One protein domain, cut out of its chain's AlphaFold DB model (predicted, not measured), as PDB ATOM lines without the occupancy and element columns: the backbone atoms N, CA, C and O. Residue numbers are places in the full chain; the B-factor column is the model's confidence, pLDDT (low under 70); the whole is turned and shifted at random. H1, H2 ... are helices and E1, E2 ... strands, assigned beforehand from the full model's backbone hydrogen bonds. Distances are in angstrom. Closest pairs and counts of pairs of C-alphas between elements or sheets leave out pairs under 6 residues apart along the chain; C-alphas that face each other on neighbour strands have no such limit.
ATOM      1  N   PHE A  22      -9.855 -59.458  15.293       87.25
ATOM      2  CA  PHE A  22      -8.845 -58.623  15.962       87.25
ATOM      3  C   PHE A  22      -8.635 -58.991  17.431       87.25
ATOM      4  O   PHE A  22      -7.501 -59.193  17.855       87.25
ATOM      5  N   ASP A  23      -9.716 -59.041  18.206       82.81
ATOM      6  CA  ASP A  23      -9.709 -59.438  19.614       82.81
ATOM      7  C   ASP A  23     -11.101 -59.961  20.004       82.81
ATOM      8  O   ASP A  23     -12.022 -59.162  20.180       82.81
ATOM      9  N   PRO A  24     -11.278 -61.286  20.151       74.56
ATOM     10  CA  PRO A  24     -12.562 -61.877  20.520       74.56
ATOM     11  C   PRO A  24     -13.055 -61.489  21.921       74.56
ATOM     12  O   PRO A  24     -14.226 -61.702  22.229       74.56
ATOM     13  N   SER A  25     -12.171 -60.984  22.788       76.44
ATOM     14  CA  SER A  25     -12.484 -60.673  24.185       76.44
ATOM     15  C   SER A  25     -13.007 -59.252  24.398       76.44
ATOM     16  O   SER A  25     -13.542 -58.953  25.467       76.44
ATOM     17  N   TYR A  26     -12.894 -58.388  23.386       80.44
ATOM     18  CA  TYR A  26     -13.312 -56.995  23.477       80.44
ATOM     19  C   TYR A  26     -14.641 -56.768  22.742       80.44
ATOM     20  O   TYR A  26     -14.742 -57.089  21.554       80.44
ATOM     21  N   PRO A  27     -15.668 -56.203  23.401       87.44
ATOM     22  CA  PRO A  27     -16.956 -55.983  22.764       87.44
ATOM     23  C   PRO A  27     -16.862 -54.889  21.696       87.44
ATOM     24  O   PRO A  27     -16.256 -53.838  21.901       87.44
ATOM     25  N   PHE A  28     -17.520 -55.127  20.567       93.25
ATOM     26  CA  PHE A  28     -17.805 -54.123  19.550       93.25
ATOM     27  C   PHE A  28     -19.278 -54.223  19.167       93.25
ATOM     28  O   PHE A  28     -19.918 -55.261  19.362       93.25
ATOM     29  N   ASN A  29     -19.818 -53.140  18.626       94.06
ATOM     30  CA  ASN A  29     -21.217 -53.069  18.241       94.06
ATOM     31  C   ASN A  29     -21.352 -52.299  16.931       94.06
ATOM     32  O   ASN A  29     -20.663 -51.305  16.709       94.06
ATOM     33  N   ILE A  30     -22.234 -52.772  16.054       96.06
ATOM     34  CA  ILE A  30     -22.512 -52.139  14.768       96.06
ATOM     35  C   ILE A  30     -24.006 -51.883  14.696       96.06
ATOM     36  O   ILE A  30     -24.811 -52.813  14.736       96.06
ATOM     37  N   MET A  31     -24.373 -50.614  14.568       95.88
ATOM     38  CA  MET A  31     -25.758 -50.169  14.535       95.88
ATOM     39  C   MET A  31     -26.063 -49.466  13.220       95.88
ATOM     40  O   MET A  31     -25.259 -48.686  12.712       95.88
ATOM     41  N   LEU A  32     -27.269 -49.703  12.709       96.00
ATOM     42  CA  LEU A  32     -27.865 -48.967  11.595       96.00
ATOM     43  C   LEU A  32     -29.032 -48.136  12.140       96.00
ATOM     44  O   LEU A  32     -30.180 -48.576  12.048       96.00
ATOM     45  N   PRO A  33     -28.768 -46.976  12.773       92.62
ATOM     46  CA  PRO A  33     -29.829 -46.148  13.346       92.62
ATOM     47  C   PRO A  33     -30.781 -45.598  12.271       92.62
ATOM     48  O   PRO A  33     -31.941 -45.315  12.562       92.62
ATOM     49  N   SER A  34     -30.316 -45.484  11.023       92.94
ATOM     50  CA  SER A  34     -31.136 -45.189   9.848       92.94
ATOM     51  C   SER A  34     -30.570 -45.894   8.605       92.94
ATOM     52  O   SER A  34     -29.448 -46.400   8.642       92.94
ATOM     53  N   PRO A  35     -31.296 -45.912   7.472       91.75
ATOM     54  CA  PRO A  35     -30.744 -46.365   6.194       91.75
ATOM     55  C   PRO A  35     -29.578 -45.511   5.676       91.75
ATOM     56  O   PRO A  35     -28.907 -45.930   4.741       91.75
ATOM     57  N   ASP A  36     -29.341 -44.335   6.258       93.75
ATOM     58  CA  ASP A  36     -28.363 -43.349   5.782       93.75
ATOM     59  C   ASP A  36     -27.183 -43.194   6.740       93.75
ATOM     60  O   ASP A  36     -26.328 -42.336   6.544       93.75
ATOM     61  N   SER A  37     -27.105 -44.018   7.786       93.56
ATOM     62  CA  SER A  37     -26.001 -43.946   8.735       93.56
ATOM     63  C   SER A  37     -25.670 -45.292   9.364       93.56
ATOM     64  O   SER A  37     -26.526 -46.160   9.538       93.56
ATOM     65  N   MET A  38     -24.398 -45.453   9.715       96.31
ATOM     66  CA  MET A  38     -23.884 -46.611  10.439       96.31
ATOM     67  C   MET A  38     -22.991 -46.134  11.576       96.31
ATOM     68  O   MET A  38     -22.097 -45.319  11.362       96.31
ATOM     69  N   ILE A  39     -23.211 -46.671  12.772       94.56
ATOM     70  CA  ILE A  39     -22.363 -46.437  13.940       94.56
ATOM     71  C   ILE A  39     -21.599 -47.723  14.237       94.56
ATOM     72  O   ILE A  39     -22.192 -48.802  14.256       94.56
ATOM     73  N   ILE A  40     -20.294 -47.602  14.466       94.88
ATOM     74  CA  ILE A  40     -19.413 -48.703  14.855       94.88
ATOM     75  C   ILE A  40     -18.732 -48.317  16.160       94.88
ATOM     76  O   ILE A  40     -17.895 -47.418  16.192       94.88
ATOM     77  N   GLU A  41     -19.080 -49.010  17.232       92.56
ATOM     78  CA  GLU A  41     -18.472 -48.856  18.551       92.56
ATOM     79  C   GLU A  41     -17.393 -49.924  18.736       92.56
ATOM     80  O   GLU A  41     -17.578 -51.079  18.345       92.56
ATOM     81  N   GLY A  42     -16.263 -49.552  19.338       90.94
ATOM     82  CA  GLY A  42     -15.156 -50.484  19.562       90.94
ATOM     83  C   GLY A  42     -14.381 -50.834  18.286       90.94
ATOM     84  O   GLY A  42     -13.834 -51.930  18.182       90.94
ATOM     85  N   PHE A  43     -14.314 -49.925  17.308       92.69
ATOM     86  CA  PHE A  43     -13.520 -50.117  16.094       92.69
ATOM     87  C   PHE A  43     -12.031 -50.278  16.422       92.69
ATOM     88  O   PHE A  43     -11.465 -49.369  17.030       92.69
ATOM     89  N   PRO A  44     -11.375 -51.384  16.028       92.00
ATOM     90  CA  PRO A  44      -9.990 -51.652  16.354       92.00
ATOM     91  C   PRO A  44      -9.053 -50.677  15.672       92.00
ATOM     92  O   PRO A  44      -9.180 -50.412  14.482       92.00
ATOM     93  N   LEU A  45      -8.079 -50.175  16.422       89.50
ATOM     94  CA  LEU A  45      -6.922 -49.506  15.862       89.50
ATOM     95  C   LEU A  45      -5.695 -50.422  15.911       89.50
ATOM     96  O   LEU A  45      -5.600 -51.301  16.775       89.50
ATOM     97  N   PRO A  46      -4.744 -50.221  14.988       87.69
ATOM     98  CA  PRO A  46      -3.445 -50.875  15.026       87.69
ATOM     99  C   PRO A  46      -2.715 -50.709  16.361       87.69
ATOM    100  O   PRO A  46      -2.803 -49.664  17.008       87.69
ATOM    101  N   SER A  47      -1.924 -51.719  16.731       85.06
ATOM    102  CA  SER A  47      -1.012 -51.650  17.876       85.06
ATOM    103  C   SER A  47      -0.128 -50.406  17.801       85.06
ATOM    104  O   SER A  47       0.338 -50.075  16.722       85.06
ATOM    105  N   GLY A  48       0.126 -49.742  18.930       80.81
ATOM    106  CA  GLY A  48       0.950 -48.521  18.994       80.81
ATOM    107  C   GLY A  48       0.148 -47.216  18.961       80.81
ATOM    108  O   GLY A  48       0.628 -46.197  19.450       80.81
ATOM    109  N   ILE A  49      -1.111 -47.263  18.521       83.69
ATOM    110  CA  ILE A  49      -2.024 -46.115  18.532       83.69
ATOM    111  C   ILE A  49      -2.850 -46.120  19.823       83.69
ATOM    112  O   ILE A  49      -3.282 -47.177  20.293       83.69
ATOM    113  N   LYS A  50      -3.052 -44.936  20.418       83.38
ATOM    114  CA  LYS A  50      -3.886 -44.756  21.616       83.38
ATOM    115  C   LYS A  50      -4.918 -43.633  21.423       83.38
ATOM    116  O   LYS A  50      -4.516 -42.536  21.029       83.38
ATOM    117  N   PRO A  51      -6.207 -43.867  21.753       85.31
ATOM    118  CA  PRO A  51      -6.803 -45.141  22.193       85.31
ATOM    119  C   PRO A  51      -6.670 -46.245  21.129       85.31
ATOM    120  O   PRO A  51      -6.438 -45.957  19.965       85.31
ATOM    121  N   ASP A  52      -6.749 -47.512  21.537       85.69
ATOM    122  CA  ASP A  52      -6.646 -48.681  20.639       85.69
ATOM    123  C   ASP A  52      -8.004 -49.098  20.043       85.69
ATOM    124  O   ASP A  52      -8.108 -50.097  19.316       85.69
ATOM    125  N   ARG A  53      -9.050 -48.320  20.348       87.75
ATOM    126  CA  ARG A  53     -10.432 -48.506  19.913       87.75
ATOM    127  C   ARG A  53     -11.121 -47.162  19.678       87.75
ATOM    128  O   ARG A  53     -10.785 -46.181  20.339       87.75
ATOM    129  N   LEU A  54     -12.097 -47.127  18.767       88.44
ATOM    130  CA  LEU A  54     -12.870 -45.922  18.444       88.44
ATOM    131  C   LEU A  54     -14.364 -46.151  18.299       88.44
ATOM    132  O   LEU A  54     -14.829 -47.240  17.980       88.44
ATOM    133  N   GLU A  55     -15.091 -45.050  18.441       90.06
ATOM    134  CA  GLU A  55     -16.458 -44.906  17.962       90.06
ATOM    135  C   GLU A  55     -16.431 -44.177  16.615       90.06
ATOM    136  O   GLU A  55     -15.994 -43.022  16.533       90.06
ATOM    137  N   LEU A  56     -16.889 -44.858  15.567       92.19
ATOM    138  CA  LEU A  56     -17.016 -44.323  14.218       92.19
ATOM    139  C   LEU A  56     -18.487 -44.114  13.870       92.19
ATOM    140  O   LEU A  56     -19.340 -44.934  14.204       92.19
ATOM    141  N   CYS A  57     -18.771 -43.057  13.122       92.94
ATOM    142  CA  CYS A  57     -20.041 -42.875  12.430       92.94
ATOM    143  C   CYS A  57     -19.776 -42.659  10.936       92.94
ATOM    144  O   CYS A  57     -18.923 -41.858  10.557       92.94
ATOM    145  N   LEU A  58     -20.489 -43.392  10.087       93.56
ATOM    146  CA  LEU A  58     -20.475 -43.227   8.639       93.56
ATOM    147  C   LEU A  58     -21.816 -42.660   8.192       93.56
ATOM    148  O   LEU A  58     -22.864 -43.145   8.620       93.56
ATOM    149  N   LEU A  59     -21.762 -41.682   7.292       92.31
ATOM    150  CA  LEU A  59     -22.922 -41.233   6.529       92.31
ATOM    151  C   LEU A  59     -22.950 -41.981   5.199       92.31
ATOM    152  O   LEU A  59     -21.913 -42.165   4.557       92.31
ATOM    153  N   LEU A  60     -24.132 -42.464   4.839       93.25
ATOM    154  CA  LEU A  60     -24.354 -43.452   3.789       93.25
ATOM    155  C   LEU A  60     -25.460 -43.013   2.827       93.25
ATOM    156  O   LEU A  60     -26.058 -43.865   2.176       93.25
ATOM    157  N   ASP A  61     -25.759 -41.720   2.729       90.75
ATOM    158  CA  ASP A  61     -26.856 -41.146   1.936       90.75
ATOM    159  C   ASP A  61     -26.888 -41.710   0.505       90.75
ATOM    160  O   ASP A  61     -27.910 -42.243   0.063       90.75
ATOM    161  N   ASN A  62     -25.726 -41.740  -0.154       89.06
ATOM    162  CA  ASN A  62     -25.570 -42.175  -1.545       89.06
ATOM    163  C   ASN A  62     -25.225 -43.668  -1.709       89.06
ATOM    164  O   ASN A  62     -25.027 -44.140  -2.830       89.06
ATOM    165  N   TYR A  63     -25.150 -44.444  -0.625       91.50
ATOM    166  CA  TYR A  63     -24.894 -45.883  -0.720       91.50
ATOM    167  C   TYR A  63     -26.092 -46.610  -1.372       91.50
ATOM    168  O   TYR A  63     -27.242 -46.328  -1.019       91.50
ATOM    169  N   PRO A  64     -25.878 -47.595  -2.266       92.25
ATOM    170  CA  PRO A  64     -24.594 -48.173  -2.684       92.25
ATOM    171  C   PRO A  64     -23.969 -47.533  -3.931       92.25
ATOM    172  O   PRO A  64     -22.938 -48.014  -4.401       92.25
ATOM    173  N   SER A  65     -24.594 -46.500  -4.495       89.75
ATOM    174  CA  SER A  65     -24.139 -45.850  -5.726       89.75
ATOM    175  C   SER A  65     -22.764 -45.202  -5.575       89.75
ATOM    176  O   SER A  65     -21.988 -45.216  -6.525       89.75
ATOM    177  N   GLU A  66     -22.446 -44.689  -4.386       88.62
ATOM    178  CA  GLU A  66     -21.156 -44.073  -4.073       88.62
ATOM    179  C   GLU A  66     -20.556 -44.649  -2.784       88.62
ATOM    180  O   GLU A  66     -21.270 -45.118  -1.889       88.62
ATOM    181  N   SER A  67     -19.227 -44.584  -2.677       89.44
ATOM    182  CA  SER A  67     -18.517 -44.862  -1.430       89.44
ATOM    183  C   SER A  67     -18.860 -43.819  -0.361       89.44
ATOM    184  O   SER A  67     -19.091 -42.656  -0.704       89.44
ATOM    185  N   PRO A  68     -18.746 -44.149   0.937       89.31
ATOM    186  CA  PRO A  68     -18.653 -43.116   1.961       89.31
ATOM    187  C   PRO A  68     -17.489 -42.160   1.645       89.31
ATOM    188  O   PRO A  68     -16.427 -42.589   1.197       89.31
ATOM    189  N   ILE A  69     -17.675 -40.859   1.869       84.19
ATOM    190  CA  ILE A  69     -16.646 -39.835   1.578       84.19
ATOM    191  C   ILE A  69     -15.631 -39.724   2.731       84.19
ATOM    192  O   ILE A  69     -14.491 -39.279   2.580       84.19
ATOM    193  N   GLY A  70     -16.051 -40.136   3.922       88.62
ATOM    194  CA  GLY A  70     -15.267 -40.052   5.137       88.62
ATOM    195  C   GLY A  70     -15.985 -40.719   6.296       88.62
ATOM    196  O   GLY A  70     -16.976 -41.427   6.117       88.62
ATOM    197  N   LEU A  71     -15.471 -40.472   7.491       91.81
ATOM    198  CA  LEU A  71     -16.029 -40.978   8.736       91.81
ATOM    199  C   LEU A  71     -15.966 -39.904   9.816       91.81
ATOM    200  O   LEU A  71     -15.140 -38.995   9.765       91.81
ATOM    201  N   TYR A  72     -16.849 -40.013  10.795       91.81
ATOM    202  CA  TYR A  72     -16.890 -39.144  11.957       91.81
ATOM    203  C   TYR A  72     -16.341 -39.893  13.161       91.81
ATOM    204  O   TYR A  72     -16.746 -41.021  13.438       91.81
ATOM    205  N   ILE A  73     -15.447 -39.239  13.893       90.56
ATOM    206  CA  ILE A  73     -14.898 -39.711  15.161       90.56
ATOM    207  C   ILE A  73     -15.488 -38.840  16.262       90.56
ATOM    208  O   ILE A  73     -15.398 -37.614  16.200       90.56
ATOM    209  N   ARG A  74     -16.091 -39.450  17.282       85.31
ATOM    210  CA  ARG A  74     -16.681 -38.702  18.398       85.31
ATOM    211  C   ARG A  74     -15.626 -37.868  19.130       85.31
ATOM    212  O   ARG A  74     -14.531 -38.355  19.400       85.31
ATOM    213  N   ASP A  75     -15.955 -36.634  19.491       85.50
ATOM    214  CA  ASP A  75     -15.067 -35.715  20.203       85.50
ATOM    215  C   ASP A  75     -15.014 -36.029  21.708       85.50
ATOM    216  O   ASP A  75     -15.643 -35.368  22.534       85.50
ATOM    217  N   THR A  76     -14.264 -37.069  22.069       82.56
ATOM    218  CA  THR A  76     -13.942 -37.423  23.460       82.56
ATOM    219  C   THR A  76     -12.500 -37.037  23.796       82.56
ATOM    220  O   THR A  76     -11.691 -36.784  22.903       82.56
ATOM    221  N   HIS A  77     -12.148 -36.989  25.088       82.06
ATOM    222  CA  HIS A  77     -10.773 -36.693  25.510       82.06
ATOM    223  C   HIS A  77      -9.753 -37.636  24.849       82.06
ATOM    224  O   HIS A  77      -8.775 -37.166  24.268       82.06
ATOM    225  N   ASP A  78     -10.032 -38.940  24.856       80.00
ATOM    226  CA  ASP A  78      -9.152 -39.957  24.276       80.00
ATOM    227  C   ASP A  78      -9.104 -39.856  22.747       80.00
ATOM    228  O   ASP A  78      -8.028 -39.862  22.148       80.00
ATOM    229  N   ASN A  79     -10.249 -39.646  22.094       81.81
ATOM    230  CA  ASN A  79     -10.293 -39.514  20.638       81.81
ATOM    231  C   ASN A  79      -9.573 -38.255  20.140       81.81
ATOM    232  O   ASN A  79      -9.044 -38.260  19.032       81.81
ATOM    233  N   ARG A  80      -9.476 -37.185  20.942       81.75
ATOM    234  CA  ARG A  80      -8.652 -36.010  20.595       81.75
ATOM    235  C   ARG A  80      -7.166 -36.352  20.495       81.75
ATOM    236  O   ARG A  80      -6.464 -35.718  19.707       81.75
ATOM    237  N   ILE A  81      -6.679 -37.321  21.278       80.00
ATOM    238  CA  ILE A  81      -5.289 -37.799  21.202       80.00
ATOM    239  C   ILE A  81      -5.075 -38.505  19.865       80.00
ATOM    240  O   ILE A  81      -4.149 -38.144  19.139       80.00
ATOM    241  N   LEU A  82      -5.985 -39.409  19.489       80.38
ATOM    242  CA  LEU A  82      -5.954 -40.026  18.166       80.38
ATOM    243  C   LEU A  82      -6.014 -38.974  17.061       80.38
ATOM    244  O   LEU A  82      -5.199 -39.010  16.149       80.38
ATOM    245  N   VAL A  83      -6.981 -38.054  17.115       82.62
ATOM    246  CA  VAL A  83      -7.179 -37.037  16.076       82.62
ATOM    247  C   VAL A  83      -5.884 -36.268  15.822       82.62
ATOM    248  O   VAL A  83      -5.568 -35.988  14.672       82.62
ATOM    249  N   LYS A  84      -5.091 -35.980  16.861       81.50
ATOM    250  CA  LYS A  84      -3.757 -35.382  16.698       81.50
ATOM    251  C   LYS A  84      -2.775 -36.301  15.964       81.50
ATOM    252  O   LYS A  84      -2.058 -35.802  15.110       81.50
ATOM    253  N   GLN A  85      -2.764 -37.600  16.263       79.50
ATOM    254  CA  GLN A  85      -1.897 -38.589  15.605       79.50
ATOM    255  C   GLN A  85      -2.263 -38.789  14.127       79.50
ATOM    256  O   GLN A  85      -1.392 -38.860  13.271       79.50
ATOM    257  N   ILE A  86      -3.559 -38.843  13.805       78.44
ATOM    258  CA  ILE A  86      -4.023 -39.130  12.438       78.44
ATOM    259  C   ILE A  86      -4.055 -37.877  11.543       78.44
ATOM    260  O   ILE A  86      -4.063 -38.002  10.320       78.44
ATOM    261  N   LYS A  87      -4.046 -36.668  12.126       79.88
ATOM    262  CA  LYS A  87      -4.076 -35.383  11.396       79.88
ATOM    263  C   LYS A  87      -2.918 -35.190  10.418       79.88
ATOM    264  O   LYS A  87      -3.048 -34.402   9.490       79.88
ATOM    265  N   GLU A  88      -1.806 -35.895  10.609       73.06
ATOM    266  CA  GLU A  88      -0.652 -35.832   9.706       73.06
ATOM    267  C   GLU A  88      -0.879 -36.602   8.393       73.06
ATOM    268  O   GLU A  88      -0.269 -36.281   7.378       73.06
ATOM    269  N   MET A  89      -1.786 -37.585   8.383       73.06
ATOM    270  CA  MET A  89      -2.084 -38.407   7.199       73.06
ATOM    271  C   MET A  89      -3.464 -38.156   6.599       73.06
ATOM    272  O   MET A  89      -3.690 -38.434   5.420       73.06
ATOM    273  N   PHE A  90      -4.411 -37.698   7.412       79.50
ATOM    274  CA  PHE A  90      -5.773 -37.448   6.978       79.50
ATOM    275  C   PHE A  90      -6.101 -35.970   7.105       79.50
ATOM    276  O   PHE A  90      -5.758 -35.319   8.091       79.50
ATOM    277  N   ASN A  91      -6.869 -35.466   6.144       77.44
ATOM    278  CA  ASN A  91      -7.508 -34.171   6.298       77.44
ATOM    279  C   ASN A  91      -8.637 -34.324   7.330       77.44
ATOM    280  O   ASN A  91      -9.710 -34.849   7.013       77.44
ATOM    281  N   VAL A  92      -8.356 -33.927   8.574       78.00
ATOM    282  CA  VAL A  92      -9.312 -33.957   9.688       78.00
ATOM    283  C   VAL A  92      -9.815 -32.552   9.967       78.00
ATOM    284  O   VAL A  92      -9.025 -31.644  10.235       78.00
ATOM    285  N   PHE A  93     -11.131 -32.398   9.979       76.62
ATOM    286  CA  PHE A  93     -11.793 -31.122  10.167       76.62
ATOM    287  C   PHE A  93     -12.724 -31.175  11.384       76.62
ATOM    288  O   PHE A  93     -13.341 -32.201  11.682       76.62
ATOM    289  N   GLN A  94     -12.793 -30.064  12.115       70.69
ATOM    290  CA  GLN A  94     -13.648 -29.896  13.287       70.69
ATOM    291  C   GLN A  94     -14.475 -28.629  13.084       70.69
ATOM    292  O   GLN A  94     -13.907 -27.560  12.893       70.69
ATOM    293  N   GLY A  95     -15.802 -28.741  13.123       57.88
ATOM    294  CA  GLY A  95     -16.709 -27.603  12.917       57.88
ATOM    295  C   GLY A  95     -16.961 -27.237  11.451       57.88
ATOM    296  O   GLY A  95     -18.044 -26.744  11.154       57.88
ATOM    297  N   ASP A  96     -16.051 -27.595  10.546       60.03
ATOM    298  CA  ASP A  96     -16.242 -27.587   9.094       60.03
ATOM    299  C   ASP A  96     -16.070 -29.012   8.564       60.03
ATOM    300  O   ASP A  96     -15.258 -29.771   9.087       60.03
ATOM    301  N   ALA A  97     -16.817 -29.399   7.537       60.47
ATOM    302  CA  ALA A  97     -16.600 -30.645   6.811       60.47
ATOM    303  C   ALA A  97     -16.391 -30.339   5.322       60.47
ATOM    304  O   ALA A  97     -16.935 -29.378   4.777       60.47
ATOM    305  N   TYR A  98     -15.546 -31.130   4.661       66.94
ATOM    306  CA  TYR A  98     -15.217 -30.953   3.245       66.94
ATOM    307  C   TYR A  98     -16.108 -31.864   2.380       66.94
ATOM    308  O   TYR A  98     -16.666 -32.840   2.873       66.94
ATOM    309  N   HIS A  99     -16.262 -31.551   1.088       64.69
ATOM    310  CA  HIS A  99     -17.128 -32.290   0.145       64.69
ATOM    311  C   HIS A  99     -18.637 -32.307   0.476       64.69
ATOM    312  O   HIS A  99     -19.335 -33.252   0.127       64.69
ATOM    313  N   GLY A 100     -19.161 -31.263   1.128       68.56
ATOM    314  CA  GLY A 100     -20.599 -31.164   1.426       68.56
ATOM    315  C   GLY A 100     -21.074 -32.081   2.556       68.56
ATOM    316  O   GLY A 100     -22.273 -32.154   2.814       68.56
ATOM    317  N   ALA A 101     -20.150 -32.754   3.249       77.31
ATOM    318  CA  ALA A 101     -20.460 -33.468   4.475       77.31
ATOM    319  C   ALA A 101     -20.945 -32.472   5.559       77.31
ATOM    320  O   ALA A 101     -20.403 -31.368   5.667       77.31
ATOM    321  N   PRO A 102     -21.984 -32.810   6.344       82.19
ATOM    322  CA  PRO A 102     -22.503 -31.916   7.372       82.19
ATOM    323  C   PRO A 102     -21.553 -31.818   8.571       82.19
ATOM    324  O   PRO A 102     -21.046 -32.817   9.072       82.19
ATOM    325  N   SER A 103     -21.376 -30.618   9.118       82.62
ATOM    326  CA  SER A 103     -20.719 -30.466  10.417       82.62
ATOM    327  C   SER A 103     -21.621 -31.010  11.529       82.62
ATOM    328  O   SER A 103     -22.725 -30.508  11.742       82.62
ATOM    329  N   ILE A 104     -21.146 -32.015  12.267       83.62
ATOM    330  CA  ILE A 104     -21.872 -32.607  13.397       83.62
ATOM    331  C   ILE A 104     -21.201 -32.165  14.697       83.62
ATOM    332  O   ILE A 104     -20.027 -32.449  14.934       83.62
ATOM    333  N   ASN A 105     -21.946 -31.460  15.553       83.00
ATOM    334  CA  ASN A 105     -21.426 -31.017  16.844       83.00
ATOM    335  C   ASN A 105     -21.004 -32.222  17.704       83.00
ATOM    336  O   ASN A 105     -21.744 -33.199  17.816       83.00
ATOM    337  N   GLY A 106     -19.825 -32.140  18.321       85.12
ATOM    338  CA  GLY A 106     -19.256 -33.230  19.112       85.12
ATOM    339  C   GLY A 106     -18.590 -34.335  18.288       85.12
ATOM    340  O   GLY A 106     -18.350 -35.411  18.830       85.12
ATOM    341  N   TYR A 107     -18.278 -34.093  17.010       87.50
ATOM    342  CA  TYR A 107     -17.535 -35.021  16.157       87.50
ATOM    343  C   TYR A 107     -16.421 -34.310  15.375       87.50
ATOM    344  O   TYR A 107     -16.525 -33.136  15.021       87.50
ATOM    345  N   HIS A 108     -15.360 -35.058  15.079       87.94
ATOM    346  CA  HIS A 108     -14.332 -34.715  14.098       87.94
ATOM    347  C   HIS A 108     -14.625 -35.474  12.815       87.94
ATOM    348  O   HIS A 108     -14.800 -36.692  12.852       87.94
ATOM    349  N   TRP A 109     -14.656 -34.779  11.685       89.25
ATOM    350  CA  TRP A 109     -14.808 -35.423  10.390       89.25
ATOM    351  C   TRP A 109     -13.435 -35.728   9.795       89.25
ATOM    352  O   TRP A 109     -12.562 -34.863   9.727       89.25
ATOM    353  N   VAL A 110     -13.241 -36.971   9.366       87.06
ATOM    354  CA  VAL A 110     -12.018 -37.454   8.729       87.06
ATOM    355  C   VAL A 110     -12.333 -37.759   7.276       87.06
ATOM    356  O   VAL A 110     -13.107 -38.672   6.975       87.06
ATOM    357  N   CYS A 111     -11.702 -37.016   6.367       84.69
ATOM    358  CA  CYS A 111     -11.778 -37.319   4.946       84.69
ATOM    359  C   CYS A 111     -11.019 -38.618   4.660       84.69
ATOM    360  O   CYS A 111      -9.812 -38.711   4.908       84.69
ATOM    361  N   LEU A 112     -11.711 -39.607   4.091       81.62
ATOM    362  CA  LEU A 112     -11.096 -40.835   3.608       81.62
ATOM    363  C   LEU A 112     -11.384 -40.960   2.119       81.62
ATOM    364  O   LEU A 112     -12.356 -41.583   1.707       81.62
ATOM    365  N   HIS A 113     -10.512 -40.369   1.307       69.69
ATOM    366  CA  HIS A 113     -10.646 -40.449  -0.140       69.69
ATOM    367  C   HIS A 113     -10.515 -41.912  -0.605       69.69
ATOM    368  O   HIS A 113      -9.408 -42.468  -0.618       69.69
ATOM    369  N   TYR A 114     -11.641 -42.537  -0.962       64.75
ATOM    370  CA  TYR A 114     -11.718 -43.862  -1.583       64.75
ATOM    371  C   TYR A 114     -11.460 -43.736  -3.092       64.75
ATOM    372  O   TYR A 114     -12.281 -44.120  -3.910       64.75
ATOM    373  N   GLY A 115     -10.326 -43.144  -3.472       62.72
ATOM    374  CA  GLY A 115     -10.075 -42.796  -4.874       62.72
ATOM    375  C   GLY A 115     -11.145 -41.863  -5.461       62.72
ATOM    376  O   GLY A 115     -11.854 -41.160  -4.740       62.72
ATOM    377  N   SER A 116     -11.234 -41.849  -6.786       59.44
ATOM    378  CA  SER A 116     -12.271 -41.144  -7.538       59.44
ATOM    379  C   SER A 116     -13.622 -41.863  -7.448       59.44
ATOM    380  O   SER A 116     -13.679 -43.066  -7.213       59.44
ATOM    381  N   ALA A 117     -14.733 -41.158  -7.699       58.59
ATOM    382  CA  ALA A 117     -16.065 -41.778  -7.730       58.59
ATOM    383  C   ALA A 117     -16.170 -42.934  -8.751       58.59
ATOM    384  O   ALA A 117     -16.938 -43.868  -8.544       58.59
ATOM    385  N   SER A 118     -15.364 -42.913  -9.821       60.69
ATOM    386  CA  SER A 118     -15.250 -44.011 -10.792       60.69
ATOM    387  C   SER A 118     -14.525 -45.254 -10.267       60.69
ATOM    388  O   SER A 118     -14.624 -46.307 -10.892       60.69
ATOM    389  N   ASP A 119     -13.814 -45.155  -9.140       77.94
ATOM    390  CA  ASP A 119     -13.092 -46.278  -8.532       77.94
ATOM    391  C   ASP A 119     -13.983 -47.116  -7.603       77.94
ATOM    392  O   ASP A 119     -13.555 -48.180  -7.157       77.94
ATOM    393  N   TRP A 120     -15.205 -46.658  -7.299       86.50
ATOM    394  CA  TRP A 120     -16.189 -47.425  -6.536       86.50
ATOM    395  C   TRP A 120     -17.007 -48.329  -7.464       86.50
ATOM    396  O   TRP A 120     -17.901 -47.884  -8.183       86.50
ATOM    397  N   SER A 121     -16.724 -49.626  -7.416       89.31
ATOM    398  CA  SER A 121     -17.381 -50.657  -8.214       89.31
ATOM    399  C   SER A 121     -18.179 -51.610  -7.322       89.31
ATOM    400  O   SER A 121     -17.767 -52.742  -7.042       89.31
ATOM    401  N   PHE A 122     -19.358 -51.168  -6.888       90.00
ATOM    402  CA  PHE A 122     -20.280 -51.993  -6.109       90.00
ATOM    403  C   PHE A 122     -20.825 -53.185  -6.913       90.00
ATOM    404  O   PHE A 122     -21.217 -53.043  -8.071       90.00
ATOM    405  N   ASN A 123     -20.912 -54.362  -6.283       90.88
ATOM    406  CA  ASN A 123     -21.521 -55.550  -6.885       90.88
ATOM    407  C   ASN A 123     -22.697 -56.055  -6.021       90.88
ATOM    408  O   ASN A 123     -22.457 -56.729  -5.015       90.88
ATOM    409  N   PRO A 124     -23.959 -55.788  -6.416       85.62
ATOM    410  CA  PRO A 124     -25.137 -56.165  -5.632       85.62
ATOM    411  C   PRO A 124     -25.380 -57.679  -5.564       85.62
ATOM    412  O   PRO A 124     -26.101 -58.137  -4.682       85.62
ATOM    413  N   GLU A 125     -24.817 -58.458  -6.490       86.62
ATOM    414  CA  GLU A 125     -24.959 -59.919  -6.515       86.62
ATOM    415  C   GLU A 125     -23.899 -60.609  -5.650       86.62
ATOM    416  O   GLU A 125     -24.091 -61.736  -5.196       86.62
ATOM    417  N   ASN A 126     -22.760 -59.945  -5.428       86.06
ATOM    418  CA  ASN A 126     -21.669 -60.469  -4.619       86.06
ATOM    419  C   ASN A 126     -20.810 -59.344  -4.022       86.06
ATOM    420  O   ASN A 126     -19.806 -58.932  -4.610       86.06
ATOM    421  N   LEU A 127     -21.153 -58.927  -2.799       85.44
ATOM    422  CA  LEU A 127     -20.446 -57.878  -2.055       85.44
ATOM    423  C   LEU A 127     -18.950 -58.167  -1.854       85.44
ATOM    424  O   LEU A 127     -18.144 -57.245  -1.779       85.44
ATOM    425  N   HIS A 128     -18.535 -59.438  -1.805       85.31
ATOM    426  CA  HIS A 128     -17.118 -59.785  -1.670       85.31
ATOM    427  C   HIS A 128     -16.310 -59.466  -2.935       85.31
ATOM    428  O   HIS A 128     -15.112 -59.179  -2.844       85.31
ATOM    429  N   LYS A 129     -16.947 -59.508  -4.111       87.00
ATOM    430  CA  LYS A 129     -16.305 -59.267  -5.412       87.00
ATOM    431  C   LYS A 129     -16.319 -57.799  -5.847       87.00
ATOM    432  O   LYS A 129     -15.517 -57.453  -6.705       87.00
ATOM    433  N   GLY A 130     -17.186 -56.965  -5.275       90.44
ATOM    434  CA  GLY A 130     -17.219 -55.516  -5.513       90.44
ATOM    435  C   GLY A 130     -16.615 -54.708  -4.368       90.44
ATOM    436  O   GLY A 130     -16.110 -55.275  -3.396       90.44
ATOM    437  N   ASP A 131     -16.669 -53.388  -4.471       92.06
ATOM    438  CA  ASP A 131     -16.413 -52.498  -3.341       92.06
ATOM    439  C   ASP A 131     -17.587 -52.509  -2.358       92.06
ATOM    440  O   ASP A 131     -18.737 -52.733  -2.739       92.06
ATOM    441  N   CYS A 132     -17.278 -52.339  -1.073       92.88
ATOM    442  CA  CYS A 132     -18.232 -52.453   0.025       92.88
ATOM    443  C   CYS A 132     -17.740 -51.677   1.258       92.88
ATOM    444  O   CYS A 132     -16.573 -51.268   1.327       92.88
ATOM    445  N   ILE A 133     -18.619 -51.462   2.239       94.06
ATOM    446  CA  ILE A 133     -18.304 -50.665   3.439       94.06
ATOM    447  C   ILE A 133     -17.188 -51.329   4.250       94.06
ATOM    448  O   ILE A 133     -16.283 -50.646   4.732       94.06
ATOM    449  N   TYR A 134     -17.183 -52.661   4.342       92.00
ATOM    450  CA  TYR A 134     -16.078 -53.394   4.968       92.00
ATOM    451  C   TYR A 134     -14.713 -53.029   4.351       92.00
ATOM    452  O   TYR A 134     -13.790 -52.678   5.085       92.00
ATOM    453  N   LYS A 135     -14.580 -53.038   3.018       91.69
ATOM    454  CA  LYS A 135     -13.313 -52.695   2.340       91.69
ATOM    455  C   LYS A 135     -12.925 -51.231   2.548       91.69
ATOM    456  O   LYS A 135     -11.743 -50.923   2.688       91.69
ATOM    457  N   PHE A 136     -13.904 -50.327   2.613       92.69
ATOM    458  CA  PHE A 136     -13.675 -48.927   2.982       92.69
ATOM    459  C   PHE A 136     -13.060 -48.802   4.388       92.69
ATOM    460  O   PHE A 136     -12.027 -48.151   4.559       92.69
ATOM    461  N   LEU A 137     -13.636 -49.487   5.379       93.38
ATOM    462  CA  LEU A 137     -13.137 -49.510   6.759       93.38
ATOM    463  C   LEU A 137     -11.767 -50.186   6.883       93.38
ATOM    464  O   LEU A 137     -10.901 -49.719   7.622       93.38
ATOM    465  N   GLU A 138     -11.541 -51.262   6.134       91.94
ATOM    466  CA  GLU A 138     -10.251 -51.944   6.090       91.94
ATOM    467  C   GLU A 138      -9.147 -51.025   5.553       91.94
ATOM    468  O   GLU A 138      -8.055 -50.987   6.122       91.94
ATOM    469  N   ARG A 139      -9.428 -50.211   4.525       89.50
ATOM    470  CA  ARG A 139      -8.480 -49.194   4.036       89.50
ATOM    471  C   ARG A 139      -8.158 -48.146   5.097       89.50
ATOM    472  O   ARG A 139      -6.989 -47.783   5.231       89.50
ATOM    473  N   PHE A 140      -9.155 -47.677   5.850       89.94
ATOM    474  CA  PHE A 140      -8.916 -46.777   6.985       89.94
ATOM    475  C   PHE A 140      -7.972 -47.425   8.003       89.94
ATOM    476  O   PHE A 140      -6.939 -46.850   8.341       89.94
ATOM    477  N   HIS A 141      -8.270 -48.661   8.408       90.50
ATOM    478  CA  HIS A 141      -7.449 -49.414   9.351       90.50
ATOM    479  C   HIS A 141      -6.009 -49.624   8.853       90.50
ATOM    480  O   HIS A 141      -5.055 -49.428   9.606       90.50
ATOM    481  N   ILE A 142      -5.827 -50.000   7.580       89.56
ATOM    482  CA  ILE A 142      -4.504 -50.173   6.955       89.56
ATOM    483  C   ILE A 142      -3.734 -48.856   6.934       89.56
ATOM    484  O   ILE A 142      -2.553 -48.858   7.269       89.56
ATOM    485  N   ARG A 143      -4.376 -47.736   6.583       85.81
ATOM    486  CA  ARG A 143      -3.719 -46.425   6.625       85.81
ATOM    487  C   ARG A 143      -3.266 -46.094   8.037       85.81
ATOM    488  O   ARG A 143      -2.103 -45.766   8.210       85.81
ATOM    489  N   CYS A 144      -4.109 -46.293   9.051       85.25
ATOM    490  CA  CYS A 144      -3.693 -46.113  10.443       85.25
ATOM    491  C   CYS A 144      -2.453 -46.952  10.802       85.25
ATOM    492  O   CYS A 144      -1.619 -46.474  11.559       85.25
ATOM    493  N   LYS A 145      -2.255 -48.156  10.232       85.19
ATOM    494  CA  LYS A 145      -1.048 -48.967  10.517       85.19
ATOM    495  C   LYS A 145       0.251 -48.271  10.111       85.19
ATOM    496  O   LYS A 145       1.283 -48.604  10.675       85.19
ATOM    497  N   GLN A 146       0.197 -47.354   9.147       82.81
ATOM    498  CA  GLN A 146       1.355 -46.626   8.622       82.81
ATOM    499  C   GLN A 146       1.816 -45.480   9.542       82.81
ATOM    500  O   GLN A 146       2.799 -44.823   9.221       82.81
ATOM    501  N   LEU A 147       1.120 -45.232  10.661       71.69
ATOM    502  CA  LEU A 147       1.515 -44.252  11.685       71.69
ATOM    503  C   LEU A 147       2.582 -44.772  12.663       71.69
ATOM    504  O   LEU A 147       3.094 -43.983  13.453       71.69
TER     505      LEU A 147
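This is residues 22 to 147 of the 148 residues of an uncharacterized protein of Vibrio sp. E4404 (UniProt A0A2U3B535). A single strongly twisted sheet of six strands, E1 to E6, forms a wall with two helices, H1 and H2, over one of its faces and no named helix over the other. The two helices stand about perpendicular to each other, and two long links, residues 95 to 106 and 112 to 132, run without a named element. The printed part has 126 residues, with six named strands and two named helices in the order E1, E2, E3, E4, H1, E5, E6, H2; the sheet order is E1, E2, E3, E4, E6, E5, antiparallel throughout. The class is mixed, helices and strands, though the named elements hold 57 of the 126 residues. The whole is compact, with a radius of gyration of the C-alphas of 14.3 A and spans of 40 by 36 by 29 A.

In the sheet, E1, residues 29 to 34, E2, residues 37 to 44, E3, residues 53 to 59, and E4, residues 70 to 74, form a meander, each strand the antiparallel neighbour of the one before. N 31 and O 39 are 2.9 A apart across E1 and E2, N 40 and O 56 are 2.8 A apart across E2 and E3, and N 72 and O 57 are 2.8 A apart across E3 and E4, within hydrogen-bond range. E2 bends by 66 degrees at residue 41. E6, residues 107 to 111, is the antiparallel neighbour of E4, with N 73 and O 108 at 2.8 A, and of E5, residues 92 to 94, with N 93 and O 109 at 2.9 A. E5 and E6 form a hairpin; E1 and E5 are the edge strands. H1, residues 77 to 86, is on the sheet at a height of 7.7 A, only just over E4, with 3 of its C-alphas falling on that strand; it runs along the strands, at 9 degrees to E4 on the local plane. Its closest C-alphas to E5 are those of Val 83 and Val 92, 7.4 A apart. E4, H1 and E5 form a split strand-helix-strand unit, two strands running the same way with a helix between them in the chain and E6 between them in the sheet; its crossover is right-handed. H2, residues 133 to 145, is on the same face at a height of 8.2 A, over E3 and slantwise to the strands, at 44 degrees to E3 on the local plane. H1 and H2 are close but not clearly touching: their closest C-alphas, those of Ile 86 and Cys 144, are 7.3 A apart, and their lines stand at 80 degrees. Every O i to N i+4 pair is within hydrogen-bond range in H2, and 5 of 6 are in H1.

E1 begins at C-alpha 29, (-21.217, -53.069, 18.241). E2 is 19.3 A long and E3 19.7 A. H1, 14.9 A long, begins at C-alpha 77, (-10.773, -36.693, 25.510). H2, 18.7 A long, ends at C-alpha 145, (-1.048, -48.967, 10.517).

The C-alphas farthest apart, those of His 77 and Glu 125, are 42.0 A apart. The printed part has no cut. The links E5 to E6 and E6 to H2 are long. The mean pLDDT of the printed part is 84.5; residues 95 to 100 and 113 to 118 are under 70.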